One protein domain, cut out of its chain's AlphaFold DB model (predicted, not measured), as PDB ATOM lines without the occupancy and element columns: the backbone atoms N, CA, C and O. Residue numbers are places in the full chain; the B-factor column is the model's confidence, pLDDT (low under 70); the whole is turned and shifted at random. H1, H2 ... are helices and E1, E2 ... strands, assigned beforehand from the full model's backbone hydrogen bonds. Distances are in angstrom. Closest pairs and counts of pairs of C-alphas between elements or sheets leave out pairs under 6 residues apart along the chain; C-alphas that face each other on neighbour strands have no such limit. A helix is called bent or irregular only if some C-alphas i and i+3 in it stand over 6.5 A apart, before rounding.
ATOM      1  N   ALA A  76     -28.932 -32.408 -18.302       79.25
ATOM      2  CA  ALA A  76     -27.477 -32.493 -18.447       79.25
ATOM      3  C   ALA A  76     -26.861 -31.239 -19.098       79.25
ATOM      4  O   ALA A  76     -25.687 -30.941 -18.871       79.25
ATOM      5  N   GLU A  77     -27.638 -30.482 -19.881       83.00
ATOM      6  CA  GLU A  77     -27.176 -29.231 -20.486       83.00
ATOM      7  C   GLU A  77     -27.296 -28.041 -19.533       83.00
ATOM      8  O   GLU A  77     -26.460 -27.140 -19.585       83.00
ATOM      9  N   ILE A  78     -28.316 -28.034 -18.673       90.88
ATOM     10  CA  ILE A  78     -28.662 -26.874 -17.842       90.88
ATOM     11  C   ILE A  78     -28.165 -26.984 -16.401       90.88
ATOM     12  O   ILE A  78     -28.201 -25.989 -15.689       90.88
ATOM     13  N   ILE A  79     -27.705 -28.145 -15.937       94.62
ATOM     14  CA  ILE A  79     -27.200 -28.314 -14.566       94.62
ATOM     15  C   ILE A  79     -25.683 -28.120 -14.538       94.62
ATOM     16  O   ILE A  79     -24.975 -28.592 -15.428       94.62
ATOM     17  N   MET A  80     -25.186 -27.450 -13.496       96.75
ATOM     18  CA  MET A  80     -23.778 -27.478 -13.089       96.75
ATOM     19  C   MET A  80     -23.534 -28.732 -12.242       96.75
ATOM     20  O   MET A  80     -23.865 -28.769 -11.054       96.75
ATOM     21  N   GLY A  81     -23.023 -29.792 -12.866       95.25
ATOM     22  CA  GLY A  81     -22.949 -31.119 -12.257       95.25
ATOM     23  C   GLY A  81     -21.532 -31.683 -12.102       95.25
ATOM     24  O   GLY A  81     -20.551 -31.100 -12.572       95.25
ATOM     25  N   PRO A  82     -21.410 -32.892 -11.519       95.25
ATOM     26  CA  PRO A  82     -20.126 -33.586 -11.412       95.25
ATOM     27  C   PRO A  82     -19.509 -33.903 -12.782       95.25
ATOM     28  O   PRO A  82     -18.291 -34.021 -12.885       95.25
ATOM     29  N   GLY A  83     -20.325 -34.039 -13.835       92.88
ATOM     30  CA  GLY A  83     -19.852 -34.224 -15.209       92.88
ATOM     31  C   GLY A  83     -19.060 -33.020 -15.722       92.88
ATOM     32  O   GLY A  83     -17.953 -33.198 -16.223       92.88
ATOM     33  N   ASP A  84     -19.574 -31.804 -15.508       92.81
ATOM     34  CA  ASP A  84     -18.891 -30.555 -15.876       92.81
ATOM     35  C   ASP A  84     -17.591 -30.385 -15.097       92.81
ATOM     36  O   ASP A  84     -16.540 -30.077 -15.664       92.81
ATOM     37  N   ALA A  85     -17.653 -30.646 -13.786       96.44
ATOM     38  CA  ALA A  85     -16.490 -30.570 -12.920       96.44
ATOM     39  C   ALA A  85     -15.401 -31.551 -13.372       96.44
ATOM     40  O   ALA A  85     -14.262 -31.140 -13.595       96.44
ATOM     41  N   ARG A  86     -15.750 -32.825 -13.595       96.31
ATOM     42  CA  ARG A  86     -14.818 -33.844 -14.099       96.31
ATOM     43  C   ARG A  86     -14.216 -33.438 -15.439       96.31
ATOM     44  O   ARG A  86     -12.995 -33.449 -15.567       96.31
ATOM     45  N   GLN A  87     -15.051 -33.085 -16.416       94.12
ATOM     46  CA  GLN A  87     -14.603 -32.759 -17.771       94.12
ATOM     47  C   GLN A  87     -13.621 -31.583 -17.765       94.12
ATOM     48  O   GLN A  87     -12.570 -31.639 -18.407       94.12
ATOM     49  N   THR A  88     -13.915 -30.550 -16.976       96.12
ATOM     50  CA  THR A  88     -13.039 -29.386 -16.844       96.12
ATOM     51  C   THR A  88     -11.717 -29.771 -16.181       96.12
ATOM     52  O   THR A  88     -10.651 -29.487 -16.730       96.12
ATOM     53  N   LEU A  89     -11.764 -30.501 -15.060       95.25
ATOM     54  CA  LEU A  89     -10.585 -30.934 -14.298       95.25
ATOM     55  C   LEU A  89      -9.605 -31.784 -15.119       95.25
ATOM     56  O   LEU A  89      -8.393 -31.672 -14.927       95.25
ATOM     57  N   ILE A  90     -10.098 -32.625 -16.034       92.69
ATOM     58  CA  ILE A  90      -9.232 -33.459 -16.884       92.69
ATOM     59  C   ILE A  90      -8.717 -32.729 -18.131       92.69
ATOM     60  O   ILE A  90      -7.724 -33.169 -18.712       92.69
ATOM     61  N   SER A  91      -9.369 -31.637 -18.541       90.12
ATOM     62  CA  SER A  91      -8.990 -30.855 -19.728       90.12
ATOM     63  C   SER A  91      -7.911 -29.797 -19.473       90.12
ATOM     64  O   SER A  91      -7.218 -29.395 -20.407       90.12
ATOM     65  N   VAL A  92      -7.751 -29.340 -18.225       93.12
ATOM     66  CA  VAL A  92      -6.810 -28.262 -17.888       93.12
ATOM     67  C   VAL A  92      -5.345 -28.688 -18.019       93.12
ATOM     68  O   VAL A  92      -4.981 -29.853 -17.837       93.12
ATOM     69  N   SER A  93      -4.469 -27.713 -18.285       88.88
ATOM     70  CA  SER A  93      -3.023 -27.927 -18.410       88.88
ATOM     71  C   SER A  93      -2.438 -28.586 -17.163       88.88
ATOM     72  O   SER A  93      -2.809 -28.254 -16.039       88.88
ATOM     73  N   ARG A  94      -1.472 -29.496 -17.334       87.25
ATOM     74  CA  ARG A  94      -0.707 -30.082 -16.215       87.25
ATOM     75  C   ARG A  94       0.296 -29.111 -15.590       87.25
ATOM     76  O   ARG A  94       0.838 -29.416 -14.534       87.25
ATOM     77  N   GLN A  95       0.583 -27.993 -16.252       88.25
ATOM     78  CA  GLN A  95       1.463 -26.968 -15.702       88.25
ATOM     79  C   GLN A  95       0.764 -26.234 -14.556       88.25
ATOM     80  O   GLN A  95      -0.451 -26.035 -14.594       88.25
ATOM     81  N   SER A  96       1.552 -25.843 -13.554       89.62
ATOM     82  CA  SER A  96       1.051 -25.045 -12.437       89.62
ATOM     83  C   SER A  96       0.574 -23.681 -12.932       89.62
ATOM     84  O   SER A  96       1.247 -23.056 -13.758       89.62
ATOM     85  N   GLY A  97      -0.575 -23.239 -12.429       91.69
ATOM     86  CA  GLY A  97      -1.114 -21.908 -12.682       91.69
ATOM     87  C   GLY A  97      -0.626 -20.870 -11.667       91.69
ATOM     88  O   GLY A  97      -0.222 -21.212 -10.554       91.69
ATOM     89  N   GLU A  98      -0.694 -19.588 -12.018       94.62
ATOM     90  CA  GLU A  98      -0.432 -18.473 -11.099       94.62
ATOM     91  C   GLU A  98      -1.660 -17.570 -10.943       94.62
ATOM     92  O   GLU A  98      -2.139 -16.970 -11.913       94.62
ATOM     93  N   VAL A  99      -2.128 -17.446  -9.701       95.00
ATOM     94  CA  VAL A  99      -3.255 -16.605  -9.286       95.00
ATOM     95  C   VAL A  99      -2.740 -15.462  -8.417       95.00
ATOM     96  O   VAL A  99      -1.973 -15.686  -7.482       95.00
ATOM     97  N   VAL A 100      -3.188 -14.238  -8.694       93.56
ATOM     98  CA  VAL A 100      -2.938 -13.067  -7.842       93.56
ATOM     99  C   VAL A 100      -4.227 -12.671  -7.132       93.56
ATOM    100  O   VAL A 100      -5.240 -12.438  -7.788       93.56
ATOM    101  N   LEU A 101      -4.194 -12.574  -5.805       93.25
ATOM    102  CA  LEU A 101      -5.316 -12.114  -4.988       93.25
ATOM    103  C   LEU A 101      -5.084 -10.665  -4.554       93.25
ATOM    104  O   LEU A 101      -4.162 -10.392  -3.788       93.25
ATOM    105  N   LEU A 102      -5.917  -9.739  -5.035       89.81
ATOM    106  CA  LEU A 102      -5.929  -8.350  -4.557       89.81
ATOM    107  C   LEU A 102      -6.860  -8.170  -3.353       89.81
ATOM    108  O   LEU A 102      -6.621  -7.314  -2.504       89.81
ATOM    109  N   GLU A 103      -7.911  -8.986  -3.279       89.75
ATOM    110  CA  GLU A 103      -8.716  -9.186  -2.078       89.75
ATOM    111  C   GLU A 103      -8.411 -10.579  -1.535       89.75
ATOM    112  O   GLU A 103      -8.356 -11.545  -2.300       89.75
ATOM    113  N   ASP A 104      -8.160 -10.676  -0.232       92.12
ATOM    114  CA  ASP A 104      -7.741 -11.939   0.359       92.12
ATOM    115  C   ASP A 104      -8.892 -12.957   0.423       92.12
ATOM    116  O   ASP A 104     -10.063 -12.590   0.514       92.12
ATOM    117  N   LEU A 105      -8.543 -14.243   0.388       94.38
ATOM    118  CA  LEU A 105      -9.468 -15.368   0.554       94.38
ATOM    119  C   LEU A 105      -9.067 -16.210   1.769       94.38
ATOM    120  O   LEU A 105      -7.941 -16.104   2.269       94.38
ATOM    121  N   SER A 106      -9.978 -17.072   2.229       96.50
ATOM    122  CA  SER A 106      -9.706 -17.960   3.363       96.50
ATOM    123  C   SER A 106      -8.504 -18.885   3.098       96.50
ATOM    124  O   SER A 106      -8.120 -19.138   1.950       96.50
ATOM    125  N   ASN A 107      -7.892 -19.413   4.161       96.88
ATOM    126  CA  ASN A 107      -6.771 -20.346   4.014       96.88
ATOM    127  C   ASN A 107      -7.207 -21.629   3.294       96.88
ATOM    128  O   ASN A 107      -6.492 -22.111   2.423       96.88
ATOM    129  N   GLU A 108      -8.418 -22.109   3.567       97.06
ATOM    130  CA  GLU A 108      -9.026 -23.251   2.885       97.06
ATOM    131  C   GLU A 108      -9.153 -22.998   1.380       97.06
ATOM    132  O   GLU A 108      -8.850 -23.879   0.582       97.06
ATOM    133  N   ALA A 109      -9.538 -21.785   0.966       97.56
ATOM    134  CA  ALA A 109      -9.603 -21.412  -0.446       97.56
ATOM    135  C   ALA A 109      -8.220 -21.474  -1.118       97.56
ATOM    136  O   ALA A 109      -8.082 -21.993  -2.227       97.56
ATOM    137  N   LYS A 110      -7.183 -20.966  -0.438       98.06
ATOM    138  CA  LYS A 110      -5.793 -20.989  -0.923       98.06
ATOM    139  C   LYS A 110      -5.252 -22.413  -1.019       98.06
ATOM    140  O   LYS A 110      -4.659 -22.774  -2.035       98.06
ATOM    141  N   ASP A 111      -5.507 -23.236  -0.008       97.50
ATOM    142  CA  ASP A 111      -5.135 -24.650   0.003       97.50
ATOM    143  C   ASP A 111      -5.843 -25.424  -1.115       97.50
ATOM    144  O   ASP A 111      -5.219 -26.234  -1.804       97.50
ATOM    145  N   PHE A 112      -7.120 -25.124  -1.356       97.88
ATOM    146  CA  PHE A 112      -7.888 -25.721  -2.443       97.88
ATOM    147  C   PHE A 112      -7.332 -25.342  -3.822       97.88
ATOM    148  O   PHE A 112      -7.193 -26.207  -4.688       97.88
ATOM    149  N   MET A 113      -6.938 -24.078  -4.027       97.69
ATOM    150  CA  MET A 113      -6.259 -23.646  -5.258       97.69
ATOM    151  C   MET A 113      -4.935 -24.387  -5.472       97.69
ATOM    152  O   MET A 113      -4.686 -24.885  -6.572       97.69
ATOM    153  N   ASN A 114      -4.122 -24.530  -4.421       96.38
ATOM    154  CA  ASN A 114      -2.864 -25.274  -4.487       96.38
ATOM    155  C   ASN A 114      -3.097 -26.746  -4.862       96.38
ATOM    156  O   ASN A 114      -2.381 -27.289  -5.705       96.38
ATOM    157  N   LEU A 115      -4.125 -27.384  -4.293       95.25
ATOM    158  CA  LEU A 115      -4.513 -28.758  -4.628       95.25
ATOM    159  C   LEU A 115      -4.958 -28.894  -6.091       95.25
ATOM    160  O   LEU A 115      -4.637 -29.879  -6.755       95.25
ATOM    161  N   LEU A 116      -5.645 -27.879  -6.611       95.56
ATOM    162  CA  LEU A 116      -5.994 -27.758  -8.023       95.56
ATOM    163  C   LEU A 116      -4.805 -27.361  -8.910       95.56
ATOM    164  O   LEU A 116      -4.995 -27.189 -10.111       95.56
ATOM    165  N   GLY A 117      -3.585 -27.256  -8.379       95.12
ATOM    166  CA  GLY A 117      -2.376 -26.959  -9.147       95.12
ATOM    167  C   GLY A 117      -2.228 -25.486  -9.526       95.12
ATOM    168  O   GLY A 117      -1.659 -25.191 -10.573       95.12
ATOM    169  N   ALA A 118      -2.758 -24.565  -8.720       96.19
ATOM    170  CA  ALA A 118      -2.573 -23.132  -8.895       96.19
ATOM    171  C   ALA A 118      -1.899 -22.516  -7.664       96.19
ATOM    172  O   ALA A 118      -2.400 -22.614  -6.548       96.19
ATOM    173  N   SER A 119      -0.763 -21.860  -7.888       94.88
ATOM    174  CA  SER A 119      -0.036 -21.111  -6.865       94.88
ATOM    175  C   SER A 119      -0.646 -19.728  -6.654       94.88
ATOM    176  O   SER A 119      -1.088 -19.077  -7.603       94.88
ATOM    177  N   VAL A 120      -0.645 -19.272  -5.403       95.12
ATOM    178  CA  VAL A 120      -1.278 -18.016  -4.991       95.12
ATOM    179  C   VAL A 120      -0.217 -16.977  -4.631       95.12
ATOM    180  O   VAL A 120       0.698 -17.250  -3.854       95.12
ATOM    181  N   LYS A 121      -0.360 -15.767  -5.172       92.44
ATOM    182  CA  LYS A 121       0.455 -14.585  -4.863       92.44
ATOM    183  C   LYS A 121      -0.453 -13.440  -4.409       92.44
ATOM    184  O   LYS A 121      -1.589 -13.333  -4.858       92.44
ATOM    185  N   MET A 122       0.061 -12.550  -3.563       86.50
ATOM    186  CA  MET A 122      -0.680 -11.357  -3.106       86.50
ATOM    187  C   MET A 122      -0.366 -10.099  -3.931       86.50
ATOM    188  O   MET A 122      -0.983  -9.056  -3.747       86.50
ATOM    189  N   SER A 123       0.631 -10.159  -4.816       82.06
ATOM    190  CA  SER A 123       1.041  -9.040  -5.664       82.06
ATOM    191  C   SER A 123       1.838  -9.521  -6.879       82.06
ATOM    192  O   SER A 123       2.260 -10.679  -6.952       82.06
ATOM    193  N   GLY A 124       2.051  -8.615  -7.834       76.19
ATOM    194  CA  GLY A 124       2.800  -8.879  -9.060       76.19
ATOM    195  C   GLY A 124       1.914  -9.327 -10.222       76.19
ATOM    196  O   GLY A 124       0.711  -9.074 -10.239       76.19
ATOM    197  N   ASN A 125       2.531  -9.974 -11.211       76.06
ATOM    198  CA  ASN A 125       1.834 -10.488 -12.385       76.06
ATOM    199  C   ASN A 125       1.455 -11.957 -12.178       76.06
ATOM    200  O   ASN A 125       2.238 -12.737 -11.639       76.06
ATOM    201  N   GLY A 126       0.271 -12.322 -12.661       79.31
ATOM    202  CA  GLY A 126      -0.219 -13.694 -12.701       79.31
ATOM    203  C   GLY A 126      -1.080 -13.925 -13.935       79.31
ATOM    204  O   GLY A 126      -1.431 -12.991 -14.662       79.31
ATOM    205  N   GLN A 127      -1.418 -15.187 -14.187       88.56
ATOM    206  CA  GLN A 127      -2.299 -15.543 -15.299       88.56
ATOM    207  C   GLN A 127      -3.731 -15.084 -15.020       88.56
ATOM    208  O   GLN A 127      -4.397 -14.572 -15.922       88.56
ATOM    209  N   VAL A 128      -4.169 -15.224 -13.767       91.31
ATOM    210  CA  VAL A 128      -5.505 -14.839 -13.311       91.31
ATOM    211  C   VAL A 128      -5.391 -13.921 -12.108       91.31
ATOM    212  O   VAL A 128      -4.562 -14.149 -11.227       91.31
ATOM    213  N   VAL A 129      -6.229 -12.889 -12.063       91.88
ATOM    214  CA  VAL A 129      -6.285 -11.953 -10.940       91.88
ATOM    215  C   VAL A 129      -7.682 -11.949 -10.335       91.88
ATOM    216  O   VAL A 129      -8.669 -11.776 -11.049       91.88
ATOM    217  N   TYR A 130      -7.754 -12.115  -9.017       92.94
ATOM    218  CA  TYR A 130      -8.965 -11.917  -8.233       92.94
ATOM    219  C   TYR A 130      -8.981 -10.511  -7.644       92.94
ATOM    220  O   TYR A 130      -8.091 -10.154  -6.869       92.94
ATOM    221  N   ILE A 131      -9.993  -9.718  -7.995       88.81
ATOM    222  CA  ILE A 131     -10.102  -8.325  -7.532       88.81
ATOM    223  C   ILE A 131     -11.136  -8.120  -6.418       88.81
ATOM    224  O   ILE A 131     -11.224  -7.029  -5.856       88.81
ATOM    225  N   GLY A 132     -11.915  -9.162  -6.110       85.94
ATOM    226  CA  GLY A 132     -12.954  -9.127  -5.086       85.94
ATOM    227  C   GLY A 132     -14.076  -8.129  -5.363       85.94
ATOM    228  O   GLY A 132     -14.461  -7.928  -6.517       85.94
ATOM    229  N   LYS A 133     -14.643  -7.548  -4.299       78.88
ATOM    230  CA  LYS A 133     -15.735  -6.556  -4.367       78.88
ATOM    231  C   LYS A 133     -15.233  -5.112  -4.404       78.88
ATOM    232  O   LYS A 133     -16.002  -4.205  -4.713       78.88
ATOM    233  N   ARG A 134     -13.971  -4.866  -4.033       60.31
ATOM    234  CA  ARG A 134     -13.490  -3.526  -3.642       60.31
ATOM    235  C   ARG A 134     -12.656  -2.760  -4.672       60.31
ATOM    236  O   ARG A 134     -12.105  -1.723  -4.316       60.31
ATOM    237  N   SER A 135     -12.570  -3.184  -5.931       54.69
ATOM    238  CA  SER A 135     -11.635  -2.551  -6.874       54.69
ATOM    239  C   SER A 135     -12.272  -2.207  -8.220       54.69
ATOM    240  O   SER A 135     -12.242  -2.998  -9.156       54.69
ATOM    241  N   ARG A 136     -12.848  -1.000  -8.321       52.88
ATOM    242  CA  ARG A 136     -13.299  -0.416  -9.603       52.88
ATOM    243  C   ARG A 136     -12.162   0.224 -10.408       52.88
ATOM    244  O   ARG A 136     -12.331   0.480 -11.592       52.88
ATOM    245  N   GLU A 137     -11.002   0.455  -9.795       50.06
ATOM    246  CA  GLU A 137      -9.903   1.215 -10.398       50.06
ATOM    247  C   GLU A 137      -8.548   0.651  -9.969       50.06
ATOM    248  O   GLU A 137      -7.906   1.158  -9.052       50.06
ATOM    249  N   GLN A 138      -8.078  -0.400 -10.635       51.62
ATOM    250  CA  GLN A 138      -6.655  -0.731 -10.615       51.62
ATOM    251  C   GLN A 138      -6.201  -1.106 -12.024       51.62
ATOM    252  O   GLN A 138      -6.897  -1.812 -12.753       51.62
ATOM    253  N   ASN A 139      -5.013  -0.633 -12.408       51.34
ATOM    254  CA  ASN A 139      -4.296  -1.094 -13.594       51.34
ATOM    255  C   ASN A 139      -3.862  -2.551 -13.368       51.34
ATOM    256  O   ASN A 139      -2.718  -2.832 -13.023       51.34
ATOM    257  N   VAL A 140      -4.805  -3.483 -13.502       57.00
ATOM    258  CA  VAL A 140      -4.563  -4.909 -13.299       57.00
ATOM    259  C   VAL A 140      -3.899  -5.482 -14.551       57.00
ATOM    260  O   VAL A 140      -4.495  -5.530 -15.631       57.00
ATOM    261  N   SER A 141      -2.651  -5.924 -14.403       56.19
ATOM    262  CA  SER A 141      -1.853  -6.587 -15.444       56.19
ATOM    263  C   SER A 141      -2.028  -8.116 -15.392       56.19
ATOM    264  O   SER A 141      -1.064  -8.864 -15.231       56.19
ATOM    265  N   GLY A 142      -3.276  -8.583 -15.495       58.06
ATOM    266  CA  GLY A 142      -3.636 -10.003 -15.585       58.06
ATOM    267  C   GLY A 142      -4.202 -10.361 -16.957       58.06
ATOM    268  O   GLY A 142      -4.809  -9.506 -17.603       58.06
ATOM    269  N   ARG A 143      -4.026 -11.617 -17.399       71.44
ATOM    270  CA  ARG A 143      -4.632 -12.102 -18.657       71.44
ATOM    271  C   ARG A 143      -6.131 -12.348 -18.504       71.44
ATOM    272  O   ARG A 143      -6.876 -11.972 -19.400       71.44
ATOM    273  N   LYS A 144      -6.551 -12.934 -17.376       85.81
ATOM    274  CA  LYS A 144      -7.967 -13.106 -17.020       85.81
ATOM    275  C   LYS A 144      -8.280 -12.510 -15.652       85.81
ATOM    276  O   LYS A 144      -7.417 -12.503 -14.772       85.81
ATOM    277  N   ILE A 145      -9.504 -12.024 -15.464       87.19
ATOM    278  CA  ILE A 145      -9.918 -11.355 -14.221       87.19
ATOM    279  C   ILE A 145     -11.199 -11.987 -13.670       87.19
ATOM    280  O   ILE A 145     -12.142 -12.266 -14.405       87.19
ATOM    281  N   VAL A 146     -11.229 -12.207 -12.359       89.62
ATOM    282  CA  VAL A 146     -12.412 -12.667 -11.627       89.62
ATOM    283  C   VAL A 146     -12.702 -11.681 -10.511       89.62
ATOM    284  O   VAL A 146     -11.798 -11.182  -9.838       89.62
ATOM    285  N   GLY A 147     -13.972 -11.389 -10.294       87.31
ATOM    286  CA  GLY A 147     -14.373 -10.413  -9.299       87.31
ATOM    287  C   GLY A 147     -15.867 -10.213  -9.304       87.31
ATOM    288  O   GLY A 147     -16.591 -10.811 -10.103       87.31
ATOM    289  N   PHE A 148     -16.314  -9.370  -8.387       84.75
ATOM    290  CA  PHE A 148     -17.713  -9.018  -8.308       84.75
ATOM    291  C   PHE A 148     -18.003  -7.788  -9.152       84.75
ATOM    292  O   PHE A 148     -17.196  -6.862  -9.198       84.75
ATOM    293  N   ASP A 149     -19.179  -7.774  -9.772       76.81
ATOM    294  CA  ASP A 149     -19.687  -6.599 -10.482       76.81
ATOM    295  C   ASP A 149     -18.745  -6.080 -11.600       76.81
ATOM    296  O   ASP A 149     -18.577  -4.874 -11.800       76.81
ATOM    297  N   LEU A 150     -18.113  -6.986 -12.353       69.88
ATOM    298  CA  LEU A 150     -17.133  -6.604 -13.371       69.88
ATOM    299  C   LEU A 150     -17.797  -6.122 -14.664       69.88
ATOM    300  O   LEU A 150     -18.762  -6.710 -15.142       69.88
ATOM    301  N   ASP A 151     -17.246  -5.054 -15.241       66.62
ATOM    302  CA  ASP A 151     -17.517  -4.607 -16.612       66.62
ATOM    303  C   ASP A 151     -16.209  -4.101 -17.232       66.62
ATOM    304  O   ASP A 151     -15.921  -2.909 -17.306       66.62
ATOM    305  N   ILE A 152     -15.320  -5.049 -17.507       63.84
ATOM    306  CA  ILE A 152     -13.910  -4.771 -17.802       63.84
ATOM    307  C   ILE A 152     -13.538  -5.039 -19.260       63.84
ATOM    308  O   ILE A 152     -12.384  -4.808 -19.617       63.84
ATOM    309  N   GLY A 153     -14.472  -5.537 -20.086       62.56
ATOM    310  CA  GLY A 153     -14.224  -5.883 -21.496       62.56
ATOM    311  C   GLY A 153     -13.006  -6.796 -21.690       62.56
ATOM    312  O   GLY A 153     -12.229  -6.622 -22.626       62.56
ATOM    313  N   ARG A 154     -12.763  -7.694 -20.732       71.75
ATOM    314  CA  ARG A 154     -11.620  -8.612 -20.695       71.75
ATOM    315  C   ARG A 154     -12.110 -10.010 -20.363       71.75
ATOM    316  O   ARG A 154     -13.107 -10.172 -19.665       71.75
ATOM    317  N   GLU A 155     -11.356 -11.004 -20.814       83.00
ATOM    318  CA  GLU A 155     -11.641 -12.404 -20.529       83.00
ATOM    319  C   GLU A 155     -11.649 -12.657 -19.009       83.00
ATOM    320  O   GLU A 155     -10.733 -12.252 -18.286       83.00
ATOM    321  N   GLY A 156     -12.690 -13.306 -18.495       89.06
ATOM    322  CA  GLY A 156     -12.885 -13.398 -17.054       89.06
ATOM    323  C   GLY A 156     -14.181 -14.074 -16.634       89.06
ATOM    324  O   GLY A 156     -14.835 -14.734 -17.434       89.06
ATOM    325  N   VAL A 157     -14.544 -13.911 -15.363       94.06
ATOM    326  CA  VAL A 157     -15.856 -14.300 -14.825       94.06
ATOM    327  C   VAL A 157     -16.332 -13.196 -13.888       94.06
ATOM    328  O   VAL A 157     -15.633 -12.857 -12.931       94.06
ATOM    329  N   SER A 158     -17.526 -12.658 -14.140       93.56
ATOM    330  CA  SER A 158     -18.167 -11.704 -13.233       93.56
ATOM    331  C   SER A 158     -19.091 -12.449 -12.283       93.56
ATOM    332  O   SER A 158     -20.012 -13.127 -12.729       93.56
ATOM    333  N   ILE A 159     -18.891 -12.286 -10.979       95.50
ATOM    334  CA  ILE A 159     -19.795 -12.803  -9.949       95.50
ATOM    335  C   ILE A 159     -20.735 -11.672  -9.520       95.50
ATOM    336  O   ILE A 159     -20.312 -10.534  -9.330       95.50
ATOM    337  N   ILE A 160     -22.028 -11.942  -9.393       94.12
ATOM    338  CA  ILE A 160     -23.012 -10.921  -9.010       94.12
ATOM    339  C   ILE A 160     -24.186 -11.565  -8.282       94.12
ATOM    340  O   ILE A 160     -24.474 -12.732  -8.495       94.12
ATOM    341  N   THR A 161     -24.889 -10.836  -7.430       93.00
ATOM    342  CA  THR A 161     -26.179 -11.285  -6.882       93.00
ATOM    343  C   THR A 161     -27.341 -10.842  -7.769       93.00
ATOM    344  O   THR A 161     -27.218  -9.888  -8.537       93.00
ATOM    345  N   PHE A 162     -28.521 -11.461  -7.642       89.88
ATOM    346  CA  PHE A 162     -29.718 -10.958  -8.340       89.88
ATOM    347  C   PHE A 162     -30.048  -9.503  -7.990       89.88
ATOM    348  O   PHE A 162     -30.484  -8.751  -8.861       89.88
ATOM    349  N   LYS A 163     -29.817  -9.098  -6.737       89.31
ATOM    350  CA  LYS A 163     -30.039  -7.723  -6.284       89.31
ATOM    351  C   LYS A 163     -29.093  -6.743  -6.980       89.31
ATOM    352  O   LYS A 163     -29.556  -5.783  -7.585       89.31
ATOM    353  N   GLU A 164     -27.791  -7.023  -6.956       90.19
ATOM    354  CA  GLU A 164     -26.780  -6.207  -7.643       90.19
ATOM    355  C   GLU A 164     -27.049  -6.161  -9.161       90.19
ATOM    356  O   GLU A 164     -26.983  -5.098  -9.777       90.19
ATOM    357  N   ALA A 165     -27.440  -7.288  -9.770       88.44
ATOM    358  CA  ALA A 165     -27.767  -7.358 -11.194       88.44
ATOM    359  C   ALA A 165     -29.011  -6.529 -11.555       88.44
ATOM    360  O   ALA A 165     -29.062  -5.907 -12.618       88.44
ATOM    361  N   ALA A 166     -30.015  -6.487 -10.680       88.44
ATOM    362  CA  ALA A 166     -31.196  -5.656 -10.873       88.44
ATOM    363  C   ALA A 166     -30.887  -4.168 -10.772       88.44
ATOM    364  O   ALA A 166     -31.339  -3.396 -11.614       88.44
ATOM    365  N   GLU A 167     -30.082  -3.777  -9.784       88.12
ATOM    366  CA  GLU A 167     -29.651  -2.393  -9.598       88.12
ATOM    367  C   GLU A 167     -28.795  -1.916 -10.780       88.12
ATOM    368  O   GLU A 167     -29.055  -0.849 -11.342       88.12
ATOM    369  N   LYS A 168     -27.828  -2.731 -11.223       86.00
ATOM    370  CA  LYS A 168     -26.911  -2.377 -12.315       86.00
ATOM    371  C   LYS A 168     -27.558  -2.442 -13.694       86.00
ATOM    372  O   LYS A 168     -27.470  -1.492 -14.470       86.00
ATOM    373  N   TYR A 169     -28.214  -3.554 -14.014       86.50
ATOM    374  CA  TYR A 169     -28.701  -3.836 -15.367       86.50
ATOM    375  C   TYR A 169     -30.205  -3.602 -15.537       86.50
ATOM    376  O   TYR A 169     -30.777  -3.894 -16.595       86.50
ATOM    377  N   LYS A 170     -30.880  -3.072 -14.508       86.31
ATOM    378  CA  LYS A 170     -32.334  -2.833 -14.498       86.31
ATOM    379  C   LYS A 170     -33.123  -4.112 -14.793       86.31
ATOM    380  O   LYS A 170     -34.074  -4.095 -15.576       86.31
ATOM    381  N   ILE A 171     -32.647  -5.257 -14.303       83.94
ATOM    382  CA  ILE A 171     -33.318  -6.553 -14.471       83.94
ATOM    383  C   ILE A 171     -34.509  -6.611 -13.519       83.94
ATOM    384  O   ILE A 171     -34.377  -6.300 -12.339       83.94
ATOM    385  N   ASP A 172     -35.662  -7.033 -14.029       81.19
ATOM    386  CA  ASP A 172     -36.817  -7.315 -13.188       81.19
ATOM    387  C   ASP A 172     -36.599  -8.637 -12.431       81.19
ATOM    388  O   ASP A 172     -36.630  -9.724 -13.013       81.19
ATOM    389  N   ILE A 173     -36.358  -8.545 -11.119       74.06
ATOM    390  CA  ILE A 173     -36.176  -9.717 -10.247       74.06
ATOM    391  C   ILE A 173     -37.501 -10.470 -10.054       74.06
ATOM    392  O   ILE A 173     -37.489 -11.658  -9.739       74.06
ATOM    393  N   THR A 174     -38.646  -9.823 -10.264       77.25
ATOM    394  CA  THR A 174     -39.969 -10.456 -10.134       77.25
ATOM    395  C   THR A 174     -40.422 -11.157 -11.413       77.25
ATOM    396  O   THR A 174     -41.316 -11.998 -11.363       77.25
ATOM    397  N   GLY A 175     -39.759 -10.877 -12.538       73.62
ATOM    398  CA  GLY A 175     -40.035 -11.502 -13.825       73.62
ATOM    399  C   GLY A 175     -39.723 -13.003 -13.873       73.62
ATOM    400  O   GLY A 175     -39.000 -13.556 -13.033       73.62
ATOM    401  N   ASP A 176     -40.247 -13.659 -14.907       85.25
ATOM    402  CA  ASP A 176     -39.971 -15.067 -15.202       85.25
ATOM    403  C   ASP A 176     -38.474 -15.320 -15.488       85.25
ATOM    404  O   ASP A 176     -37.742 -14.459 -15.989       85.25
ATOM    405  N   LEU A 177     -38.018 -16.533 -15.172       85.06
ATOM    406  CA  LEU A 177     -36.643 -16.991 -15.328       85.06
ATOM    407  C   LEU A 177     -36.141 -16.838 -16.771       85.06
ATOM    408  O   LEU A 177     -35.006 -16.398 -16.965       85.06
ATOM    409  N   HIS A 178     -36.971 -17.114 -17.784       86.62
ATOM    410  CA  HIS A 178     -36.553 -16.952 -19.180       86.62
ATOM    411  C   HIS A 178     -36.219 -15.502 -19.531       86.62
ATOM    412  O   HIS A 178     -35.239 -15.254 -20.237       86.62
ATOM    413  N   GLN A 179     -36.987 -14.533 -19.023       86.56
ATOM    414  CA  GLN A 179     -36.715 -13.115 -19.269       86.56
ATOM    415  C   GLN A 179     -35.403 -12.680 -18.610       86.56
ATOM    416  O   GLN A 179     -34.599 -11.979 -19.230       86.56
ATOM    417  N   LYS A 180     -35.157 -13.146 -17.377       89.56
ATOM    418  CA  LYS A 180     -33.901 -12.894 -16.657       89.56
ATOM    419  C   LYS A 180     -32.707 -13.448 -17.424       89.56
ATOM    420  O   LYS A 180     -31.756 -12.708 -17.667       89.56
ATOM    421  N   ILE A 181     -32.781 -14.711 -17.846       91.81
ATOM    422  CA  ILE A 181     -31.723 -15.375 -18.616       91.81
ATOM    423  C   ILE A 181     -31.485 -14.644 -19.935       91.81
ATOM    424  O   ILE A 181     -30.350 -14.290 -20.222       91.81
ATOM    425  N   SER A 182     -32.534 -14.347 -20.708       90.62
ATOM    426  CA  SER A 182     -32.398 -13.659 -21.999       90.62
ATOM    427  C   SER A 182     -31.687 -12.310 -21.859       90.62
ATOM    428  O   SER A 182     -30.768 -12.000 -22.621       90.62
ATOM    429  N   LYS A 183     -32.060 -11.527 -20.839       91.62
ATOM    430  CA  LYS A 183     -31.431 -10.235 -20.566       91.62
ATOM    431  C   LYS A 183     -29.976 -10.389 -20.118       91.62
ATOM    432  O   LYS A 183     -29.113  -9.683 -20.634       91.62
ATOM    433  N   LEU A 184     -29.691 -11.323 -19.212       93.19
ATOM    434  CA  LEU A 184     -28.330 -11.603 -18.746       93.19
ATOM    435  C   LEU A 184     -27.431 -12.177 -19.847       93.19
ATOM    436  O   LEU A 184     -26.259 -11.829 -19.892       93.19
ATOM    437  N   SER A 185     -27.955 -12.996 -20.762       94.12
ATOM    438  CA  SER A 185     -27.199 -13.527 -21.903       94.12
ATOM    439  C   SER A 185     -26.791 -12.423 -22.865       94.12
ATOM    440  O   SER A 185     -25.654 -12.409 -23.331       94.12
ATOM    441  N   ARG A 186     -27.679 -11.449 -23.112       91.75
ATOM    442  CA  ARG A 186     -27.330 -10.257 -23.889       91.75
ATOM    443  C   ARG A 186     -26.201  -9.470 -23.223       91.75
ATOM    444  O   ARG A 186     -25.231  -9.144 -23.891       91.75
ATOM    445  N   ILE A 187     -26.297  -9.234 -21.915       91.88
ATOM    446  CA  ILE A 187     -25.256  -8.523 -21.157       91.88
ATOM    447  C   ILE A 187     -23.938  -9.303 -21.192       91.88
ATOM    448  O   ILE A 187     -22.906  -8.725 -21.495       91.88
ATOM    449  N   SER A 188     -23.970 -10.617 -20.952       92.06
ATOM    450  CA  SER A 188     -22.790 -11.486 -21.037       92.06
ATOM    451  C   SER A 188     -22.130 -11.429 -22.419       92.06
ATOM    452  O   SER A 188     -20.905 -11.429 -22.514       92.06
ATOM    453  N   SER A 189     -22.930 -11.334 -23.488       90.38
ATOM    454  CA  SER A 189     -22.422 -11.130 -24.846       90.38
ATOM    455  C   SER A 189     -21.798  -9.748 -25.048       90.38
ATOM    456  O   SER A 189     -20.838  -9.649 -25.799       90.38
ATOM    457  N   GLU A 190     -22.341  -8.698 -24.427       89.06
ATOM    458  CA  GLU A 190     -21.832  -7.321 -24.524       89.06
ATOM    459  C   GLU A 190     -20.516  -7.142 -23.745       89.06
ATOM    460  O   GLU A 190     -19.612  -6.468 -24.231       89.06
ATOM    461  N   ILE A 191     -20.377  -7.777 -22.575       86.56
ATOM    462  CA  ILE A 191     -19.154  -7.727 -21.748       86.56
ATOM    463  C   ILE A 191     -18.116  -8.804 -22.121       86.56
ATOM    464  O   ILE A 191     -17.034  -8.847 -21.533       86.56
ATOM    465  N   GLU A 192     -18.459  -9.683 -23.069       88.31
ATOM    466  CA  GLU A 192     -17.628 -10.764 -23.625       88.31
ATOM    467  C   GLU A 192     -17.108 -11.796 -22.606       88.31
ATOM    468  O   GLU A 192     -16.082 -12.447 -22.812       88.31
ATOM    469  N   HIS A 193     -17.821 -11.990 -21.497       90.06
ATOM    470  CA  HIS A 193     -17.486 -13.013 -20.509       90.06
ATOM    471  C   HIS A 193     -18.725 -13.499 -19.738       90.06
ATOM    472  O   HIS A 193     -19.757 -12.815 -19.706       90.06
ATOM    473  N   PRO A 194     -18.680 -14.703 -19.138       95.56
ATOM    474  CA  PRO A 194     -19.812 -15.240 -18.400       95.56
ATOM    475  C   PRO A 194     -20.075 -14.509 -17.080       95.56
ATOM    476  O   PRO A 194     -19.162 -14.032 -16.398       95.56
ATOM    477  N   ILE A 195     -21.350 -14.496 -16.697       95.88
ATOM    478  CA  ILE A 195     -21.855 -13.930 -15.448       95.88
ATOM    479  C   ILE A 195     -22.326 -15.077 -14.555       95.88
ATOM    480  O   ILE A 195     -23.269 -15.789 -14.898       95.88
ATOM    481  N   TYR A 196     -21.692 -15.240 -13.400       97.69
ATOM    482  CA  TYR A 196     -22.141 -16.142 -12.350       97.69
ATOM    483  C   TYR A 196     -23.027 -15.370 -11.367       97.69
ATOM    484  O   TYR A 196     -22.552 -14.547 -10.582       97.69
ATOM    485  N   VAL A 197     -24.328 -15.620 -11.420       96.69
ATOM    486  CA  VAL A 197     -25.327 -15.018 -10.544       96.69
ATOM    487  C   VAL A 197     -25.518 -15.891  -9.309       96.69
ATOM    488  O   VAL A 197     -26.074 -16.982  -9.408       96.69
ATOM    489  N   VAL A 198     -25.084 -15.400  -8.153       95.88
ATOM    490  CA  VAL A 198     -25.342 -16.011  -6.846       95.88
ATOM    491  C   VAL A 198     -26.765 -15.665  -6.416       95.88
ATOM    492  O   VAL A 198     -27.135 -14.487  -6.358       95.88
ATOM    493  N   GLY A 199     -27.571 -16.683  -6.131       93.56
ATOM    494  CA  GLY A 199     -28.966 -16.507  -5.738       93.56
ATOM    495  C   GLY A 199     -29.325 -17.191  -4.426       93.56
ATOM    496  O   GLY A 199     -28.556 -17.970  -3.868       93.56
ATOM    497  N   ASP A 200     -30.532 -16.893  -3.942       92.00
ATOM    498  CA  ASP A 200     -31.007 -17.403  -2.652       92.00
ATOM    499  C   ASP A 200     -31.370 -18.888  -2.711       92.00
ATOM    500  O   ASP A 200     -31.113 -19.623  -1.774       92.00
ATOM    501  N   ASN A 201     -31.953 -19.352  -3.817       92.50
ATOM    502  CA  ASN A 201     -32.361 -20.756  -3.980       92.50
ATOM    503  C   ASN A 201     -31.636 -21.451  -5.137       92.50
ATOM    504  O   ASN A 201     -31.600 -22.676  -5.218       92.50
ATOM    505  N   VAL A 202     -31.101 -20.664  -6.068       94.31
ATOM    506  CA  VAL A 202     -30.473 -21.151  -7.288       94.31
ATOM    507  C   VAL A 202     -29.425 -20.147  -7.732       94.31
ATOM    508  O   VAL A 202     -29.696 -18.946  -7.786       94.31
ATOM    509  N   ASP A 203     -28.253 -20.650  -8.085       97.12
ATOM    510  CA  ASP A 203     -27.278 -19.876  -8.836       97.12
ATOM    511  C   ASP A 203     -27.510 -20.075 -10.326       97.12
ATOM    512  O   ASP A 203     -27.838 -21.180 -10.766       97.12
ATOM    513  N   LEU A 204     -27.265 -19.030 -11.111       97.19
ATOM    514  CA  LEU A 204     -27.266 -19.102 -12.566       97.19
ATOM    515  C   LEU A 204     -25.877 -18.787 -13.101       97.19
ATOM    516  O   LEU A 204     -25.285 -17.779 -12.749       97.19
ATOM    517  N   LEU A 205     -25.386 -19.601 -14.022       97.94
ATOM    518  CA  LEU A 205     -24.222 -19.284 -14.831       97.94
ATOM    519  C   LEU A 205     -24.709 -18.908 -16.222       97.94
ATOM    520  O   LEU A 205     -25.291 -19.734 -16.919       97.94
ATOM    521  N   ILE A 206     -24.474 -17.668 -16.626       96.94
ATOM    522  CA  ILE A 206     -24.973 -17.117 -17.879       96.94
ATOM    523  C   ILE A 206     -23.809 -16.819 -18.816       96.94
ATOM    524  O   ILE A 206     -22.881 -16.105 -18.454       96.94
ATOM    525  N   GLY A 207     -23.881 -17.353 -20.029       94.81
ATOM    526  CA  GLY A 207     -23.031 -17.000 -21.158       94.81
ATOM    527  C   GLY A 207     -23.861 -16.399 -22.295       94.81
ATOM    528  O   GLY A 207     -25.093 -16.335 -22.225       94.81
ATOM    529  N   ALA A 208     -23.186 -16.014 -23.379       89.38
ATOM    530  CA  ALA A 208     -23.825 -15.397 -24.544       89.38
ATOM    531  C   ALA A 208     -24.888 -16.296 -25.211       89.38
ATOM    532  O   ALA A 208     -25.954 -15.821 -25.592       89.38
ATOM    533  N   SER A 209     -24.614 -17.598 -25.339       86.38
ATOM    534  CA  SER A 209     -25.475 -18.562 -26.052       86.38
ATOM    535  C   SER A 209     -25.900 -19.770 -25.214       86.38
ATOM    536  O   SER A 209     -26.641 -20.631 -25.692       86.38
ATOM    537  N   ARG A 210     -25.420 -19.860 -23.973       92.38
ATOM    538  CA  ARG A 210     -25.651 -20.985 -23.065       92.38
ATOM    539  C   ARG A 210     -25.807 -20.497 -21.638       92.38
ATOM    540  O   ARG A 210     -25.273 -19.452 -21.277       92.38
ATOM    541  N   TRP A 211     -26.516 -21.268 -20.832       95.88
ATOM    542  CA  TRP A 211     -26.688 -20.996 -19.416       95.88
ATOM    543  C   TRP A 211     -26.810 -22.307 -18.641       95.88
ATOM    544  O   TRP A 211     -27.210 -23.326 -19.204       95.88
ATOM    545  N   LYS A 212     -26.441 -22.271 -17.361       97.12
ATOM    546  CA  LYS A 212     -26.561 -23.386 -16.418       97.12
ATOM    547  C   LYS A 212     -27.076 -22.904 -15.066       97.12
ATOM    548  O   LYS A 212     -27.059 -21.708 -14.786       97.12
ATOM    549  N   MET A 213     -27.506 -23.829 -14.220       96.50
ATOM    550  CA  MET A 213     -27.984 -23.575 -12.868       96.50
ATOM    551  C   MET A 213     -27.431 -24.582 -11.855       96.50
ATOM    552  O   MET A 213     -27.075 -25.708 -12.203       96.50
ATOM    553  N   SER A 214     -27.379 -24.173 -10.589       96.19
ATOM    554  CA  SER A 214     -27.001 -25.020  -9.453       96.19
ATOM    555  C   SER A 214     -27.868 -24.681  -8.248       96.19
ATOM    556  O   SER A 214     -28.108 -23.507  -7.977       96.19
ATOM    557  N   TRP A 215     -28.331 -25.696  -7.518       95.06
ATOM    558  CA  TRP A 215     -29.208 -25.542  -6.345       95.06
ATOM    559  C   TRP A 215     -28.692 -26.263  -5.095       95.06
ATOM    560  O   TRP A 215     -29.359 -26.252  -4.064       95.06
ATOM    561  N   ILE A 216     -27.544 -26.943  -5.173       95.44
ATOM    562  CA  ILE A 216     -27.023 -27.729  -4.048       95.44
ATOM    563  C   ILE A 216     -26.634 -26.764  -2.922       95.44
ATOM    564  O   ILE A 216     -25.627 -26.083  -3.041       95.44
ATOM    565  N   ASP A 217     -27.423 -26.709  -1.852       96.69
ATOM    566  CA  ASP A 217     -27.198 -25.839  -0.688       96.69
ATOM    567  C   ASP A 217     -27.019 -24.358  -1.060       96.69
ATOM    568  O   ASP A 217     -25.928 -23.787  -1.010       96.69
ATOM    569  N   ARG A 218     -28.124 -23.756  -1.516       96.31
ATOM    570  CA  ARG A 218     -28.249 -22.314  -1.748       96.31
ATOM    571  C   ARG A 218     -29.138 -21.673  -0.666       96.31
ATOM    572  O   ARG A 218     -30.108 -22.316  -0.260       96.31
ATOM    573  N   PRO A 219     -28.821 -20.449  -0.197       97.00
ATOM    574  CA  PRO A 219     -27.679 -19.629  -0.602       97.00
ATOM    575  C   PRO A 219     -26.368 -20.233  -0.094       97.00
ATOM    576  O   PRO A 219     -26.341 -20.876   0.953       97.00
ATOM    577  N   LEU A 220     -25.279 -20.028  -0.839       97.50
ATOM    578  CA  LEU A 220     -23.969 -20.523  -0.423       97.50
ATOM    579  C   LEU A 220     -23.561 -19.894   0.914       97.50
ATOM    580  O   LEU A 220     -23.643 -18.675   1.089       97.50
ATOM    581  N   ASN A 221     -23.047 -20.717   1.826       97.25
ATOM    582  CA  ASN A 221     -22.342 -20.219   3.001       97.25
ATOM    583  C   ASN A 221     -20.945 -19.675   2.628       97.25
ATOM    584  O   ASN A 221     -20.504 -19.747   1.477       97.25
ATOM    585  N   GLU A 222     -20.229 -19.120   3.609       97.12
ATOM    586  CA  GLU A 222     -18.903 -18.522   3.394       97.12
ATOM    587  C   GLU A 222     -17.899 -19.509   2.778       97.12
ATOM    588  O   GLU A 222     -17.145 -19.146   1.873       97.12
ATOM    589  N   LEU A 223     -17.908 -20.768   3.220       98.06
ATOM    590  CA  LEU A 223     -17.046 -21.805   2.660       98.06
ATOM    591  C   LEU A 223     -17.415 -22.097   1.200       98.06
ATOM    592  O   LEU A 223     -16.531 -22.140   0.347       98.06
ATOM    593  N   GLY A 224     -18.704 -22.262   0.900       98.12
ATOM    594  CA  GLY A 224     -19.197 -22.486  -0.457       98.12
ATOM    595  C   GLY A 224     -18.781 -21.373  -1.418       98.12
ATOM    596  O   GLY A 224     -18.270 -21.653  -2.502       98.12
ATOM    597  N   LEU A 225     -18.913 -20.112  -0.999       97.62
ATOM    598  CA  LEU A 225     -18.494 -18.959  -1.798       97.62
ATOM    599  C   LEU A 225     -16.970 -18.905  -1.998       97.62
ATOM    600  O   LEU A 225     -16.501 -18.647  -3.107       97.62
ATOM    601  N   ASN A 226     -16.187 -19.192  -0.955       98.06
ATOM    602  CA  ASN A 226     -14.728 -19.281  -1.057       98.06
ATOM    603  C   ASN A 226     -14.290 -20.381  -2.040       98.06
ATOM    604  O   ASN A 226     -13.408 -20.151  -2.867       98.06
ATOM    605  N   ILE A 227     -14.934 -21.552  -2.001       98.50
ATOM    606  CA  ILE A 227     -14.651 -22.666  -2.918       98.50
ATOM    607  C   ILE A 227     -15.087 -22.352  -4.349       98.50
ATOM    608  O   ILE A 227     -14.360 -22.704  -5.282       98.50
ATOM    609  N   LEU A 228     -16.210 -21.654  -4.542       98.62
ATOM    610  CA  LEU A 228     -16.623 -21.156  -5.855       98.62
ATOM    611  C   LEU A 228     -15.496 -20.325  -6.483       98.62
ATOM    612  O   LEU A 228     -15.017 -20.630  -7.573       98.62
ATOM    613  N   ILE A 229     -15.037 -19.300  -5.762       98.31
ATOM    614  CA  ILE A 229     -14.015 -18.370  -6.248       98.31
ATOM    615  C   ILE A 229     -12.685 -19.103  -6.472       98.31
ATOM    616  O   ILE A 229     -12.109 -19.005  -7.554       98.31
ATOM    617  N   ALA A 230     -12.226 -19.887  -5.492       98.38
ATOM    618  CA  ALA A 230     -10.988 -20.662  -5.578       98.38
ATOM    619  C   ALA A 230     -10.960 -21.591  -6.799       98.38
ATOM    620  O   ALA A 230      -9.967 -21.645  -7.527       98.38
ATOM    621  N   THR A 231     -12.065 -22.296  -7.053       98.50
ATOM    622  CA  THR A 231     -12.167 -23.227  -8.180       98.50
ATOM    623  C   THR A 231     -12.077 -22.491  -9.514       98.50
ATOM    624  O   THR A 231     -11.299 -22.899 -10.375       98.50
ATOM    625  N   ILE A 232     -12.814 -21.382  -9.679       98.25
ATOM    626  CA  ILE A 232     -12.755 -20.565 -10.901       98.25
ATOM    627  C   ILE A 232     -11.314 -20.111 -11.149       98.25
ATOM    628  O   ILE A 232     -10.772 -20.332 -12.232       98.25
ATOM    629  N   LEU A 233     -10.679 -19.512 -10.140       97.69
ATOM    630  CA  LEU A 233      -9.329 -18.961 -10.254       97.69
ATOM    631  C   LEU A 233      -8.304 -20.025 -10.652       97.69
ATOM    632  O   LEU A 233      -7.535 -19.818 -11.594       97.69
ATOM    633  N   ALA A 234      -8.311 -21.172  -9.970       97.38
ATOM    634  CA  ALA A 234      -7.346 -22.234 -10.220       97.38
ATOM    635  C   ALA A 234      -7.510 -22.863 -11.609       97.38
ATOM    636  O   ALA A 234      -6.523 -23.070 -12.318       97.38
ATOM    637  N   LEU A 235      -8.750 -23.137 -12.027       97.38
ATOM    638  CA  LEU A 235      -9.025 -23.725 -13.339       97.38
ATOM    639  C   LEU A 235      -8.662 -22.761 -14.472       97.38
ATOM    640  O   LEU A 235      -8.015 -23.165 -15.440       97.38
ATOM    641  N   LEU A 236      -9.002 -21.476 -14.333       96.31
ATOM    642  CA  LEU A 236      -8.619 -20.446 -15.298       96.31
ATOM    643  C   LEU A 236      -7.099 -20.300 -15.416       96.31
ATOM    644  O   LEU A 236      -6.584 -20.179 -16.529       96.31
ATOM    645  N   ALA A 237      -6.371 -20.352 -14.296       95.69
ATOM    646  CA  ALA A 237      -4.911 -20.259 -14.296       95.69
ATOM    647  C   ALA A 237      -4.272 -21.445 -15.030       95.69
ATOM    648  O   ALA A 237      -3.225 -21.311 -15.659       95.69
ATOM    649  N   ARG A 238      -4.955 -22.591 -15.048       94.88
ATOM    650  CA  ARG A 238      -4.545 -23.783 -15.797       94.88
ATOM    651  C   ARG A 238      -5.145 -23.866 -17.206       94.88
ATOM    652  O   ARG A 238      -5.031 -24.906 -17.858       94.88
ATOM    653  N   GLY A 239      -5.722 -22.772 -17.700       93.50
ATOM    654  CA  GLY A 239      -6.157 -22.624 -19.088       93.50
ATOM    655  C   GLY A 239      -7.566 -23.131 -19.391       93.50
ATOM    656  O   GLY A 239      -7.870 -23.339 -20.561       93.50
ATOM    657  N   ALA A 240      -8.422 -23.328 -18.383       95.25
ATOM    658  CA  ALA A 240      -9.829 -23.639 -18.624       95.25
ATOM    659  C   ALA A 240     -10.554 -22.501 -19.371       95.25
ATOM    660  O   ALA A 240     -10.215 -21.315 -19.234       95.25
ATOM    661  N   ASP A 241     -11.597 -22.883 -20.113       94.62
ATOM    662  CA  ASP A 241     -12.632 -21.957 -20.573       94.62
ATOM    663  C   ASP A 241     -13.338 -21.306 -19.372       94.62
ATOM    664  O   ASP A 241     -13.507 -21.926 -18.319       94.62
ATOM    665  N   THR A 242     -13.748 -20.048 -19.527       95.44
ATOM    666  CA  THR A 242     -14.346 -19.258 -18.440       95.44
ATOM    667  C   THR A 242     -15.681 -19.815 -17.970       95.44
ATOM    668  O   THR A 242     -15.940 -19.856 -16.766       95.44
ATOM    669  N   PHE A 243     -16.508 -20.294 -18.896       96.38
ATOM    670  CA  PHE A 243     -17.809 -20.853 -18.565       96.38
ATOM    671  C   PHE A 243     -17.659 -22.261 -17.979       96.38
ATOM    672  O   PHE A 243     -18.290 -22.564 -16.970       96.38
ATOM    673  N   GLU A 244     -16.778 -23.102 -18.530       97.00
ATOM    674  CA  GLU A 244     -16.515 -24.437 -17.962       97.00
ATOM    675  C   GLU A 244     -15.935 -24.359 -16.540       97.00
ATOM    676  O   GLU A 244     -16.405 -25.052 -15.633       97.00
ATOM    677  N   ALA A 245     -14.982 -23.447 -16.299       97.69
ATOM    678  CA  ALA A 245     -14.420 -23.208 -14.969       97.69
ATOM    679  C   ALA A 245     -15.496 -22.795 -13.953       97.69
ATOM    680  O   ALA A 245     -15.539 -23.327 -12.843       97.69
ATOM    681  N   ALA A 246     -16.389 -21.881 -14.340       98.12
ATOM    682  CA  ALA A 246     -17.491 -21.434 -13.496       98.12
ATOM    683  C   ALA A 246     -18.546 -22.529 -13.265       98.12
ATOM    684  O   ALA A 246     -19.072 -22.644 -12.158       98.12
ATOM    685  N   SER A 247     -18.811 -23.376 -14.263       98.06
ATOM    686  CA  SER A 247     -19.742 -24.503 -14.135       98.06
ATOM    687  C   SER A 247     -19.206 -25.557 -13.164       98.06
ATOM    688  O   SER A 247     -19.910 -25.981 -12.247       98.06
ATOM    689  N   ALA A 248     -17.932 -25.934 -13.304       98.06
ATOM    690  CA  ALA A 248     -17.254 -26.832 -12.373       98.06
ATOM    691  C   ALA A 248     -17.279 -26.288 -10.934       98.06
ATOM    692  O   ALA A 248     -17.570 -27.017  -9.981       98.06
ATOM    693  N   ALA A 249     -17.015 -24.989 -10.790       98.44
ATOM    694  CA  ALA A 249     -17.020 -24.305  -9.509       98.44
ATOM    695  C   ALA A 249     -18.404 -24.279  -8.853       98.44
ATOM    696  O   ALA A 249     -18.502 -24.536  -7.657       98.44
ATOM    697  N   GLY A 250     -19.476 -24.037  -9.614       98.38
ATOM    698  CA  GLY A 250     -20.838 -23.989  -9.076       98.38
ATOM    699  C   GLY A 250     -21.312 -25.311  -8.465       98.38
ATOM    700  O   GLY A 250     -22.077 -25.299  -7.492       98.38
ATOM    701  N   TYR A 251     -20.827 -26.445  -8.986       98.38
ATOM    702  CA  TYR A 251     -21.041 -27.767  -8.396       98.38
ATOM    703  C   TYR A 251     -20.248 -27.944  -7.091       98.38
ATOM    704  O   TYR A 251     -20.834 -28.209  -6.039       98.38
ATOM    705  N   LEU A 252     -18.923 -27.747  -7.134       98.50
ATOM    706  CA  LEU A 252     -18.038 -27.950  -5.976       98.50
ATOM    707  C   LEU A 252     -18.356 -26.997  -4.815       98.50
ATOM    708  O   LEU A 252     -18.295 -27.401  -3.656       98.50
ATOM    709  N   ALA A 253     -18.759 -25.765  -5.123       98.50
ATOM    710  CA  ALA A 253     -19.230 -24.790  -4.146       98.50
ATOM    711  C   ALA A 253     -20.447 -25.296  -3.367       98.50
ATOM    712  O   ALA A 253     -20.495 -25.154  -2.149       98.50
ATOM    713  N   GLY A 254     -21.400 -25.938  -4.054       98.12
ATOM    714  CA  GLY A 254     -22.573 -26.525  -3.409       98.12
ATOM    715  C   GLY A 254     -22.209 -27.677  -2.479       98.12
ATOM    716  O   GLY A 254     -22.662 -27.704  -1.342       98.12
ATOM    717  N   VAL A 255     -21.322 -28.577  -2.918       98.25
ATOM    718  CA  VAL A 255     -20.819 -29.686  -2.083       98.25
ATOM    719  C   VAL A 255     -20.094 -29.165  -0.837       98.25
ATOM    720  O   VAL A 255     -20.272 -29.689   0.265       98.25
ATOM    721  N   ALA A 256     -19.273 -28.126  -0.996       98.31
ATOM    722  CA  ALA A 256     -18.569 -27.501   0.114       98.31
ATOM    723  C   ALA A 256     -19.530 -26.808   1.086       98.31
ATOM    724  O   ALA A 256     -19.369 -26.946   2.298       98.31
ATOM    725  N   SER A 257     -20.538 -26.107   0.561       97.94
ATOM    726  CA  SER A 257     -21.561 -25.447   1.370       97.94
ATOM    727  C   SER A 257     -22.370 -26.471   2.172       97.94
ATOM    728  O   SER A 257     -22.447 -26.364   3.396       97.94
ATOM    729  N   SER A 258     -22.841 -27.536   1.511       97.69
ATOM    730  CA  SER A 258     -23.720 -28.546   2.107       97.69
ATOM    731  C   SER A 258     -23.034 -29.440   3.134       97.69
ATOM    732  O   SER A 258     -23.673 -29.958   4.050       97.69
ATOM    733  N   SER A 259     -21.754 -29.747   2.920       96.81
ATOM    734  CA  SER A 259     -21.103 -30.886   3.581       96.81
ATOM    735  C   SER A 259     -19.677 -30.603   4.046       96.81
ATOM    736  O   SER A 259     -18.998 -31.504   4.546       96.81
ATOM    737  N   GLY A 260     -19.224 -29.359   3.921       97.62
ATOM    738  CA  GLY A 260     -17.960 -28.896   4.469       97.62
ATOM    739  C   GLY A 260     -16.729 -29.259   3.640       97.62
ATOM    740  O   GLY A 260     -16.765 -29.998   2.651       97.62
ATOM    741  N   TYR A 261     -15.591 -28.734   4.094       97.94
ATOM    742  CA  TYR A 261     -14.323 -28.792   3.370       97.94
ATOM    743  C   TYR A 261     -13.795 -30.226   3.139       97.94
ATOM    744  O   TYR A 261     -13.422 -30.546   2.010       97.94
ATOM    745  N   PRO A 262     -13.823 -31.153   4.122       98.00
ATOM    746  CA  PRO A 262     -13.358 -32.524   3.892       98.00
ATOM    747  C   PRO A 262     -14.137 -33.253   2.790       98.00
ATOM    748  O   PRO A 262     -13.563 -34.042   2.036       98.00
ATOM    749  N   THR A 263     -15.436 -32.971   2.668       97.50
ATOM    750  CA  THR A 263     -16.301 -33.606   1.671       97.50
ATOM    751  C   THR A 263     -15.966 -33.130   0.265       97.50
ATOM    752  O   THR A 263     -15.799 -33.963  -0.622       97.50
ATOM    753  N   VAL A 264     -15.782 -31.820   0.056       97.88
ATOM    754  CA  VAL A 264     -15.394 -31.308  -1.269       97.88
ATOM    755  C   VAL A 264     -13.998 -31.785  -1.686       97.88
ATOM    756  O   VAL A 264     -13.768 -32.034  -2.865       97.88
ATOM    757  N   LEU A 265     -13.080 -32.018  -0.738       97.44
ATOM    758  CA  LEU A 265     -11.781 -32.635  -1.032       97.44
ATOM    759  C   LEU A 265     -11.914 -34.086  -1.508       97.44
ATOM    760  O   LEU A 265     -11.250 -34.487  -2.465       97.44
ATOM    761  N   ASN A 266     -12.758 -34.885  -0.851       97.12
ATOM    762  CA  ASN A 266     -13.025 -36.258  -1.281       97.12
ATOM    763  C   ASN A 266     -13.713 -36.287  -2.646       97.12
ATOM    764  O   ASN A 266     -13.349 -37.092  -3.502       97.12
ATOM    765  N   GLU A 267     -14.655 -35.373  -2.869       97.44
ATOM    766  CA  GLU A 267     -15.333 -35.234  -4.151       97.44
ATOM    767  C   GLU A 267     -14.355 -34.848  -5.264       97.44
ATOM    768  O   GLU A 267     -14.356 -35.465  -6.326       97.44
ATOM    769  N   LEU A 268     -13.449 -33.902  -5.007       96.06
ATOM    770  CA  LEU A 268     -12.406 -33.530  -5.958       96.06
ATOM    771  C   LEU A 268     -11.524 -34.731  -6.335       96.06
ATOM    772  O   LEU A 268     -11.278 -34.955  -7.520       96.06
ATOM    773  N   ARG A 269     -11.092 -35.540  -5.358       94.62
ATOM    774  CA  ARG A 269     -10.314 -36.767  -5.622       94.62
ATOM    775  C   ARG A 269     -11.095 -37.740  -6.503       94.62
ATOM    776  O   ARG A 269     -10.584 -38.151  -7.540       94.62
ATOM    777  N   ARG A 270     -12.357 -38.015  -6.159       95.88
ATOM    778  CA  ARG A 270     -13.255 -38.887  -6.934       95.88
ATOM    779  C   ARG A 270     -13.435 -38.407  -8.380       95.88
ATOM    780  O   ARG A 270     -13.563 -39.218  -9.298       95.88
ATOM    781  N   LEU A 271     -13.484 -37.093  -8.604       95.06
ATOM    782  CA  LEU A 271     -13.603 -36.501  -9.941       95.06
ATOM    783  C   LEU A 271     -12.306 -36.598 -10.757       95.06
ATOM    784  O   LEU A 271     -12.371 -36.659 -11.982       95.06
ATOM    785  N   MET A 272     -11.149 -36.621 -10.096       88.56
ATOM    786  CA  MET A 272      -9.837 -36.735 -10.739       88.56
ATOM    787  C   MET A 272      -9.382 -38.188 -10.960       88.56
ATOM    788  O   MET A 272      -8.487 -38.426 -11.775       88.56
ATOM    789  N   GLU A 273      -9.986 -39.153 -10.265       87.06
ATOM    790  CA  GLU A 273      -9.781 -40.586 -10.494       87.06
ATOM    791  C   GLU A 273     -10.300 -41.003 -11.881       87.06
ATOM    792  O   GLU A 273     -11.387 -40.590 -12.303       87.06
TER     793      GLU A 273
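This is residues 76 to 273 of the 274 residues of the protein "YjeF N-terminal domain-containing protein" of Nitrososphaeria archaeon (UniProt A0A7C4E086). A twisted sheet of eight strands, curled like part of a barrel, wraps round helix H5, which pairs with H6a in a helical hairpin on the same face. H2 covers the E2 edge on that face, H3 and H4 pack on the opposite face over its E5 to E8 part and leave E2, E1 and E3 bare there, and H1 and H6b pack on H6a away from the sheet. The printed part has 198 residues with six named helices and eight named strands, in the order H1 E1 H2 E2 E3 E4 E5 H3 H4 E6 E7 E8 H5 H6; the class is mixed, helices and strands. The sheet order is E2 E1 E3 E4 E5 E6 E7 E8, parallel from E2 to E6 and antiparallel from E6 to E8. The whole is compact, with a radius of gyration of the C-alphas of 15.4 A, and spans 41 by 37 by 27 A.

H1, residues 82 to 91, is not on the sheet. E1, residues 97 to 101, H2, residues 107 to 115, and E2, residues 118 to 121, form a right-handed strand-helix-strand unit, parallel neighbour strands with a helix between; N 99 and O 119 are 2.9 A apart. H2 lies over E2 at a height over the sheet of 8.5 A. E3, residues 128 to 132, is parallel to E1, with N 130 and O 100 at 2.8 A. E4, residues 144 to 148, is parallel to E3, with N 146 and O 129 at 2.9 A. E5, residues 156 to 161, is parallel to E4, with N 159 and O 147 at 2.9 A. H3, residues 162 to 169, and H4, residues 177 to 190, come between E5 and its parallel neighbour E6, residues 195 to 198, in a second right-handed unit; N 196 and O 158 are 2.8 A apart. H3 and H4 are on the same face, at heights over the sheet of 8.9 A and 9.3 A. E6, E7, residues 203 to 206, and E8, residues 211 to 214, form a meander, each strand the antiparallel neighbour of the one before, with N 197 and O 204 at 2.7 A and N 205 and O 212 at 2.8 A. H5, residues 222 to 237, touches H2, closest C-alphas Met 113 and Ala 234 at 5.3 A. H6, residues 242 to 272, assigned as one helix by its hydrogen bonds, is bent, with C-alphas 258 and 261 9.5 A apart; its arms are H6a, residues 242 to 258, and H6b, residues 261 to 272. H6a touches H5 at a shallow tilt of 27 degrees, opposite ways, closest C-alphas Gly 224 and Ser 257 at 4.2 A. H2, H5 and H6a on one face and H3 and H4 on the other make three layers, helices on both faces of a sheet. H1 touches H6a, closest C-alphas Ala 85 and Ala 248 at 3.9 A, and H6b, closest C-alphas Arg 86 and Leu 271 at 5.1 A. Every O i to N i+4 pair is within hydrogen-bond range in H1, H2, H3, H4, H5 and H6b, and 12 of 13 in H6a.

H1 begins at C-alpha 82, (-20.126, -33.586, -11.412). H4 is 19.9 A long, H5 22.6 A, H6a 24.4 A, H6b 16.8 A and E5 16.9 A. H6b ends at C-alpha 272, (-9.837, -36.735, -10.739).

The C-alphas of Gln 95 and Thr 174, the two farthest apart, are 44.9 A apart. The printed part has no cut. The link E3 to E4, 11 residues, is long. Confidence is under 70 at residues 134 to 142 and 150 to 153; the mean pLDDT of the printed part is 90.3.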